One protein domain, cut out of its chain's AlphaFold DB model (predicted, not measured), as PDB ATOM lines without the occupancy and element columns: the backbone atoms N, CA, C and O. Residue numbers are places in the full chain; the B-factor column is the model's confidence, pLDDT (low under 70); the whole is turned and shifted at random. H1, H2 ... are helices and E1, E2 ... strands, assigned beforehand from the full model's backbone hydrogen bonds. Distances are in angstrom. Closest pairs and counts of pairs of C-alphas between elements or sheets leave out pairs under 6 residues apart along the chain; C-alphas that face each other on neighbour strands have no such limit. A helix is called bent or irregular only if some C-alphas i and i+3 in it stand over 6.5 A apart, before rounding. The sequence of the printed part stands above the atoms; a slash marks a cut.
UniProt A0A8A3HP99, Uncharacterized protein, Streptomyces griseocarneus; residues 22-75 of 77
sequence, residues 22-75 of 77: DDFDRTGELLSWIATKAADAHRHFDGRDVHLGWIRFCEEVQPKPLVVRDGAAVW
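AT A GLANCE: This is residues 22 to 75 of the 77 residues of an uncharacterized protein of Streptomyces griseocarneus (UniProt A0A8A3HP99). What is the shape? One helix, H1, packs across one face of a small three-stranded sheet, making two layers. What builds it? The 54 printed residues include H1, E1, E2, E3 in that order; the sheet E1 - E2 - E3 is an antiparallel meander, each strand neighbouring the one before, and the class is mixed. How large? It is compact, radius of gyration of the C-alphas 11.4 A, spanning 32 by 23 by 14 A.

IN THESE COORDINATES: Where is H1? H1, residues 22 to 36, begins at C-alpha 22 (-39.410, -20.907, 7.558) and measures 23.5 A; it is irregular, C-alphas 22 and 25 being 7.2 A apart. Where are the strands? E1 is residues 49 to 55, 15.5 A; E2, 64 to 69, 14.5 A; E3, 72 to 74, 6.4 A, ends at C-alpha 74 (-40.151, -27.260, 21.641).

HOW THE PARTS SIT: How does H1 sit? H1 is on the sheet, height 7.6 A, across the strands at 70 degrees to E2 on the local plane; its closest C-alphas to E3 are Gly 28 and Ala 73, 5.2 A. Its backbone has 10 of 11 O i to N i+4 pairs within hydrogen-bond range. What pairs the strands? In hairpin E1 and E2, N 50 and O 68 are 2.9 A apart; in hairpin E2 and E3, N 72 and O 69, 2.9 A.

THE WHOLE: Which link is long? H1 to E1, 12 residues. Any cut or low confidence? The printed part has no cut, and no printed residue is under 70.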
ATOM      1  N   ASP A  22     -40.480 -20.269   8.337       83.38
ATOM      2  CA  ASP A  22     -39.410 -20.907   7.558       83.38
ATOM      3  C   ASP A  22     -38.041 -20.850   8.257       83.38
ATOM      4  O   ASP A  22     -37.156 -21.647   7.962       83.38
ATOM      5  N   ASP A  23     -37.871 -19.940   9.219       84.56
ATOM      6  CA  ASP A  23     -36.643 -19.809  10.003       84.56
ATOM      7  C   ASP A  23     -36.675 -20.635  11.297       84.56
ATOM      8  O   ASP A  23     -35.712 -20.599  12.068       84.56
ATOM      9  N   PHE A  24     -37.753 -21.382  11.572       83.44
ATOM     10  CA  PHE A  24     -37.898 -22.132  12.824       83.44
ATOM     11  C   PHE A  24     -36.827 -23.207  12.983       83.44
ATOM     12  O   PHE A  24     -36.339 -23.389  14.096       83.44
ATOM     13  N   ASP A  25     -36.405 -23.862  11.900       86.50
ATOM     14  CA  ASP A  25     -35.358 -24.885  11.962       86.50
ATOM     15  C   ASP A  25     -34.017 -24.270  12.384       86.50
ATOM     16  O   ASP A  25     -33.433 -24.663  13.396       86.50
ATOM     17  N   ARG A  26     -33.574 -23.212  11.690       89.19
ATOM     18  CA  ARG A  26     -32.335 -22.481  12.025       89.19
ATOM     19  C   ARG A  26     -32.389 -21.853  13.414       89.19
ATOM     20  O   ARG A  26     -31.406 -21.861  14.153       89.19
ATOM     21  N   THR A  27     -33.543 -21.308  13.781       89.62
ATOM     22  CA  THR A  27     -33.761 -20.756  15.119       89.62
ATOM     23  C   THR A  27     -33.702 -21.863  16.169       89.62
ATOM     24  O   THR A  27     -33.105 -21.676  17.225       89.62
ATOM     25  N   GLY A  28     -34.265 -23.035  15.879       90.25
ATOM     26  CA  GLY A  28     -34.226 -24.204  16.747       90.25
ATOM     27  C   GLY A  28     -32.801 -24.683  16.999       90.25
ATOM     28  O   GLY A  28     -32.439 -24.932  18.151       90.25
ATOM     29  N   GLU A  29     -31.964 -24.734  15.962       93.00
ATOM     30  CA  GLU A  29     -30.535 -25.048  16.087       93.00
ATOM     31  C   GLU A  29     -29.807 -24.038  16.983       93.00
ATOM     32  O   GLU A  29     -29.086 -24.425  17.908       93.00
ATOM     33  N   LEU A  30     -30.041 -22.739  16.770       91.69
ATOM     34  CA  LEU A  30     -29.458 -21.685  17.599       91.69
ATOM     35  C   LEU A  30     -29.884 -21.818  19.067       91.69
ATOM     36  O   LEU A  30     -29.043 -21.747  19.963       91.69
ATOM     37  N   LEU A  31     -31.173 -22.027  19.333       91.56
ATOM     38  CA  LEU A  31     -31.693 -22.194  20.693       91.56
ATOM     39  C   LEU A  31     -31.120 -23.440  21.370       91.56
ATOM     40  O   LEU A  31     -30.764 -23.395  22.548       91.56
ATOM     41  N   SER A  32     -30.960 -24.525  20.618       92.62
ATOM     42  CA  SER A  32     -30.333 -25.755  21.102       92.62
ATOM     43  C   SER A  32     -28.865 -25.515  21.474       92.62
ATOM     44  O   SER A  32     -28.413 -25.945  22.537       92.62
ATOM     45  N   TRP A  33     -28.132 -24.733  20.672       93.06
ATOM     46  CA  TRP A  33     -26.776 -24.299  21.008       93.06
ATOM     47  C   TRP A  33     -26.739 -23.420  22.268       93.06
ATOM     48  O   TRP A  33     -25.922 -23.673  23.157       93.06
ATOM     49  N   ILE A  34     -27.645 -22.444  22.400       90.25
ATOM     50  CA  ILE A  34     -27.750 -21.588  23.597       90.25
ATOM     51  C   ILE A  34     -28.020 -22.434  24.848       90.25
ATOM     52  O   ILE A  34     -27.387 -22.212  25.882       90.25
ATOM     53  N   ALA A  35     -28.889 -23.445  24.767       90.62
ATOM     54  CA  ALA A  35     -29.180 -24.342  25.885       90.62
ATOM     55  C   ALA A  35     -27.936 -25.084  26.402       90.62
ATOM     56  O   ALA A  35     -27.798 -25.287  27.611       90.62
ATOM     57  N   THR A  36     -26.969 -25.399  25.531       90.06
ATOM     58  CA  THR A  36     -25.689 -25.999  25.959       90.06
ATOM     59  C   THR A  36     -24.841 -25.063  26.823       90.06
ATOM     60  O   THR A  36     -23.977 -25.519  27.570       90.06
ATOM     61  N   LYS A  37     -25.082 -23.750  26.737       89.75
ATOM     62  CA  LYS A  37     -24.370 -22.706  27.487       89.75
ATOM     63  C   LYS A  37     -25.138 -22.218  28.711       89.75
ATOM     64  O   LYS A  37     -24.613 -21.397  29.459       89.75
ATOM     65  N   ALA A  38     -26.358 -22.706  28.922       86.38
ATOM     66  CA  ALA A  38     -27.195 -22.282  30.031       86.38
ATOM     67  C   ALA A  38     -26.593 -22.697  31.385       86.38
ATOM     68  O   ALA A  38     -26.049 -23.796  31.537       86.38
ATOM     69  N   ALA A  39     -26.702 -21.806  32.370       83.81
ATOM     70  CA  ALA A  39     -26.353 -22.096  33.756       83.81
ATOM     71  C   ALA A  39     -27.397 -23.020  34.405       83.81
ATOM     72  O   ALA A  39     -28.544 -23.077  33.959       83.81
ATOM     73  N   ASP A  40     -27.034 -23.681  35.505       82.25
ATOM     74  CA  ASP A  40     -27.914 -24.646  36.187       82.25
ATOM     75  C   ASP A  40     -29.239 -24.038  36.666       82.25
ATOM     76  O   ASP A  40     -30.246 -24.732  36.711       82.25
ATOM     77  N   ALA A  41     -29.287 -22.727  36.920       83.50
ATOM     78  CA  ALA A  41     -30.521 -22.013  37.264       83.50
ATOM     79  C   ALA A  41     -31.604 -22.062  36.164       83.50
ATOM     80  O   ALA A  41     -32.776 -21.817  36.444       83.50
ATOM     81  N   HIS A  42     -31.219 -22.360  34.922       81.31
ATOM     82  CA  HIS A  42     -32.127 -22.530  33.786       81.31
ATOM     83  C   HIS A  42     -32.483 -23.995  33.519       81.31
ATOM     84  O   HIS A  42     -33.341 -24.263  32.677       81.31
ATOM     85  N   ARG A  43     -31.820 -24.941  34.190       85.44
ATOM     86  CA  ARG A  43     -32.066 -26.372  34.025       85.44
ATOM     87  C   ARG A  43     -33.169 -26.815  34.975       85.44
ATOM     88  O   ARG A  43     -33.178 -26.458  36.152       85.44
ATOM     89  N   HIS A  44     -34.101 -27.606  34.461       80.62
ATOM     90  CA  HIS A  44     -35.037 -28.332  35.302       80.62
ATOM     91  C   HIS A  44     -34.290 -29.401  36.121       80.62
ATOM     92  O   HIS A  44     -33.182 -29.807  35.766       80.62
ATOM     93  N   PHE A  45     -34.883 -29.864  37.225       76.25
ATOM     94  CA  PHE A  45     -34.230 -30.786  38.165       76.25
ATOM     95  C   PHE A  45     -33.814 -32.125  37.527       76.25
ATOM     96  O   PHE A  45     -32.863 -32.757  37.978       76.25
ATOM     97  N   ASP A  46     -34.495 -32.545  36.460       76.62
ATOM     98  CA  ASP A  46     -34.151 -33.745  35.684       76.62
ATOM     99  C   ASP A  46     -32.959 -33.559  34.726       76.62
ATOM    100  O   ASP A  46     -32.494 -34.534  34.135       76.62
ATOM    101  N   GLY A  47     -32.468 -32.327  34.560       72.38
ATOM    102  CA  GLY A  47     -31.370 -31.968  33.666       72.38
ATOM    103  C   GLY A  47     -31.677 -32.092  32.168       72.38
ATOM    104  O   GLY A  47     -30.776 -31.855  31.364       72.38
ATOM    105  N   ARG A  48     -32.906 -32.457  31.780       82.25
ATOM    106  CA  ARG A  48     -33.303 -32.694  30.378       82.25
ATOM    107  C   ARG A  48     -33.957 -31.486  29.730       82.25
ATOM    108  O   ARG A  48     -33.804 -31.285  28.526       82.25
ATOM    109  N   ASP A  49     -34.638 -30.683  30.541       91.12
ATOM    110  CA  ASP A  49     -35.322 -29.479  30.090       91.12
ATOM    111  C   ASP A  49     -34.520 -28.227  30.471       91.12
ATOM    112  O   ASP A  49     -34.151 -28.019  31.632       91.12
ATOM    113  N   VAL A  50     -34.274 -27.358  29.488       91.12
ATOM    114  CA  VAL A  50     -33.655 -26.042  29.689       91.12
ATOM    115  C   VAL A  50     -34.667 -24.951  29.373       91.12
ATOM    116  O   VAL A  50     -35.118 -24.810  28.235       91.12
ATOM    117  N   HIS A  51     -35.003 -24.146  30.378       91.56
ATOM    118  CA  HIS A  51     -35.894 -23.003  30.246       91.56
ATOM    119  C   HIS A  51     -35.115 -21.763  29.786       91.56
ATOM    120  O   HIS A  51     -34.411 -21.112  30.568       91.56
ATOM    121  N   LEU A  52     -35.259 -21.426  28.504       88.25
ATOM    122  CA  LEU A  52     -34.550 -20.310  27.873       88.25
ATOM    123  C   LEU A  52     -35.301 -18.981  27.976       88.25
ATOM    124  O   LEU A  52     -34.689 -17.921  27.872       88.25
ATOM    125  N   GLY A  53     -36.616 -19.013  28.190       87.69
ATOM    126  CA  GLY A  53     -37.422 -17.801  28.265       87.69
ATOM    127  C   GLY A  53     -38.880 -18.055  27.928       87.69
ATOM    128  O   GLY A  53     -39.453 -19.056  28.339       87.69
ATOM    129  N   TRP A  54     -39.486 -17.140  27.177       86.75
ATOM    130  CA  TRP A  54     -40.910 -17.166  26.859       86.75
ATOM    131  C   TRP A  54     -41.136 -16.906  25.369       86.75
ATOM    132  O   TRP A  54     -40.460 -16.065  24.781       86.75
ATOM    133  N   ILE A  55     -42.114 -17.589  24.782       86.00
ATOM    134  CA  ILE A  55     -42.523 -17.475  23.380       86.00
ATOM    135  C   ILE A  55     -44.044 -17.321  23.279       86.00
ATOM    136  O   ILE A  55     -44.785 -17.787  24.139       86.00
ATOM    137  N   ARG A  56     -44.526 -16.648  22.237       85.50
ATOM    138  CA  ARG A  56     -45.948 -16.559  21.880       85.50
ATOM    139  C   ARG A  56     -46.083 -16.389  20.379       85.50
ATOM    140  O   ARG A  56     -45.249 -15.706  19.783       85.50
ATOM    141  N   PHE A  57     -47.162 -16.906  19.804       79.25
ATOM    142  CA  PHE A  57     -47.609 -16.409  18.506       79.25
ATOM    143  C   PHE A  57     -48.149 -14.975  18.634       79.25
ATOM    144  O   PHE A  57     -48.436 -14.486  19.738       79.25
ATOM    145  N   CYS A  58     -48.246 -14.263  17.513       76.75
ATOM    146  CA  CYS A  58     -48.715 -12.877  17.523       76.75
ATOM    147  C   CYS A  58     -50.173 -12.806  18.008       76.75
ATOM    148  O   CYS A  58     -50.522 -11.962  18.839       76.75
ATOM    149  N   GLU A  59     -50.963 -13.778  17.560       81.19
ATOM    150  CA  GLU A  59     -52.377 -14.005  17.834       81.19
ATOM    151  C   GLU A  59     -52.641 -14.454  19.279       81.19
ATOM    152  O   GLU A  59     -53.755 -14.314  19.784       81.19
ATOM    153  N   GLU A  60     -51.627 -14.974  19.975       83.62
ATOM    154  CA  GLU A  60     -51.775 -15.476  21.337       83.62
ATOM    155  C   GLU A  60     -51.623 -14.370  22.386       83.62
ATOM    156  O   GLU A  60     -50.711 -13.539  22.354       83.62
ATOM    157  N   VAL A  61     -52.512 -14.392  23.382       83.19
ATOM    158  CA  VAL A  61     -52.513 -13.423  24.490       83.19
ATOM    159  C   VAL A  61     -51.472 -13.776  25.553       83.19
ATOM    160  O   VAL A  61     -50.849 -12.883  26.132       83.19
ATOM    161  N   GLN A  62     -51.281 -15.068  25.826       86.50
ATOM    162  CA  GLN A  62     -50.423 -15.542  26.908       86.50
ATOM    163  C   GLN A  62     -49.128 -16.143  26.360       86.50
ATOM    164  O   GLN A  62     -49.193 -17.035  25.516       86.50
ATOM    165  N   PRO A  63     -47.956 -15.700  26.848       86.81
ATOM    166  CA  PRO A  63     -46.702 -16.345  26.510       86.81
ATOM    167  C   PRO A  63     -46.577 -17.707  27.189       86.81
ATOM    168  O   PRO A  63     -46.921 -17.876  28.360       86.81
ATOM    169  N   LYS A  64     -46.029 -18.662  26.446       88.38
ATOM    170  CA  LYS A  64     -45.695 -20.012  26.888       88.38
ATOM    171  C   LYS A  64     -44.184 -20.102  27.152       88.38
ATOM    172  O   LYS A  64     -43.419 -19.340  26.558       88.38
ATOM    173  N   PRO A  65     -43.728 -20.991  28.044       89.56
ATOM    174  CA  PRO A  65     -42.302 -21.219  28.256       89.56
ATOM    175  C   PRO A  65     -41.601 -21.658  26.964       89.56
ATOM    176  O   PRO A  65     -42.102 -22.529  26.254       89.56
ATOM    177  N   LEU A  66     -40.436 -21.080  26.679       90.44
ATOM    178  CA  LEU A  66     -39.533 -21.543  25.630       90.44
ATOM    179  C   LEU A  66     -38.564 -22.551  26.245       90.44
ATOM    180  O   LEU A  66     -37.694 -22.181  27.042       90.44
ATOM    181  N   VAL A  67     -38.737 -23.819  25.882       92.88
ATOM    182  CA  VAL A  67     -37.989 -24.939  26.457       92.88
ATOM    183  C   VAL A  67     -37.227 -25.669  25.360       92.88
ATOM    184  O   VAL A  67     -37.775 -25.951  24.293       92.88
ATOM    185  N   VAL A  68     -35.966 -25.992  25.642       92.62
ATOM    186  CA  VAL A  68     -35.215 -27.007  24.900       92.62
ATOM    187  C   VAL A  68     -35.297 -28.301  25.690       92.62
ATOM    188  O   VAL A  68     -34.861 -28.338  26.841       92.62
ATOM    189  N   ARG A  69     -35.867 -29.336  25.079       92.94
ATOM    190  CA  ARG A  69     -36.008 -30.672  25.656       92.94
ATOM    191  C   ARG A  69     -35.182 -31.645  24.843       92.94
ATOM    192  O   ARG A  69     -35.277 -31.648  23.618       92.94
ATOM    193  N   ASP A  70     -34.360 -32.437  25.525       89.56
ATOM    194  CA  ASP A  70     -33.500 -33.445  24.893       89.56
ATOM    195  C   ASP A  70     -32.659 -32.868  23.730       89.56
ATOM    196  O   ASP A  70     -32.384 -33.531  22.733       89.56
ATOM    197  N   GLY A  71     -32.256 -31.597  23.853       88.19
ATOM    198  CA  GLY A  71     -31.446 -30.898  22.855       88.19
ATOM    199  C   GLY A  71     -32.205 -30.323  21.655       88.19
ATOM    200  O   GLY A  71     -31.543 -29.838  20.746       88.19
ATOM    201  N   ALA A  72     -33.542 -30.335  21.646       92.12
ATOM    202  CA  ALA A  72     -34.357 -29.713  20.599       92.12
ATOM    203  C   ALA A  72     -35.323 -28.658  21.163       92.12
ATOM    204  O   ALA A  72     -35.920 -28.837  22.228       92.12
ATOM    205  N   ALA A  73     -35.498 -27.548  20.440       90.25
ATOM    206  CA  ALA A  73     -36.476 -26.522  20.793       90.25
ATOM    207  C   ALA A  73     -37.911 -27.054  20.633       90.25
ATOM    208  O   ALA A  73     -38.275 -27.585  19.584       90.25
ATOM    209  N   VAL A  74     -38.734 -26.884  21.670       90.19
ATOM    210  CA  VAL A  74     -40.151 -27.260  21.641       90.19
ATOM    211  C   VAL A  74     -40.976 -26.042  21.241       90.19
ATOM    212  O   VAL A  74     -41.120 -25.093  22.015       90.19
ATOM    213  N   TRP A  75     -41.528 -26.070  20.030       83.94
ATOM    214  CA  TRP A  75     -42.408 -25.014  19.537       83.94
ATOM    215  C   TRP A  75     -43.846 -25.227  20.021       83.94
ATOM    216  O   TRP A  75     -44.324 -26.366  20.039       83.94
TER     217      TRP A  75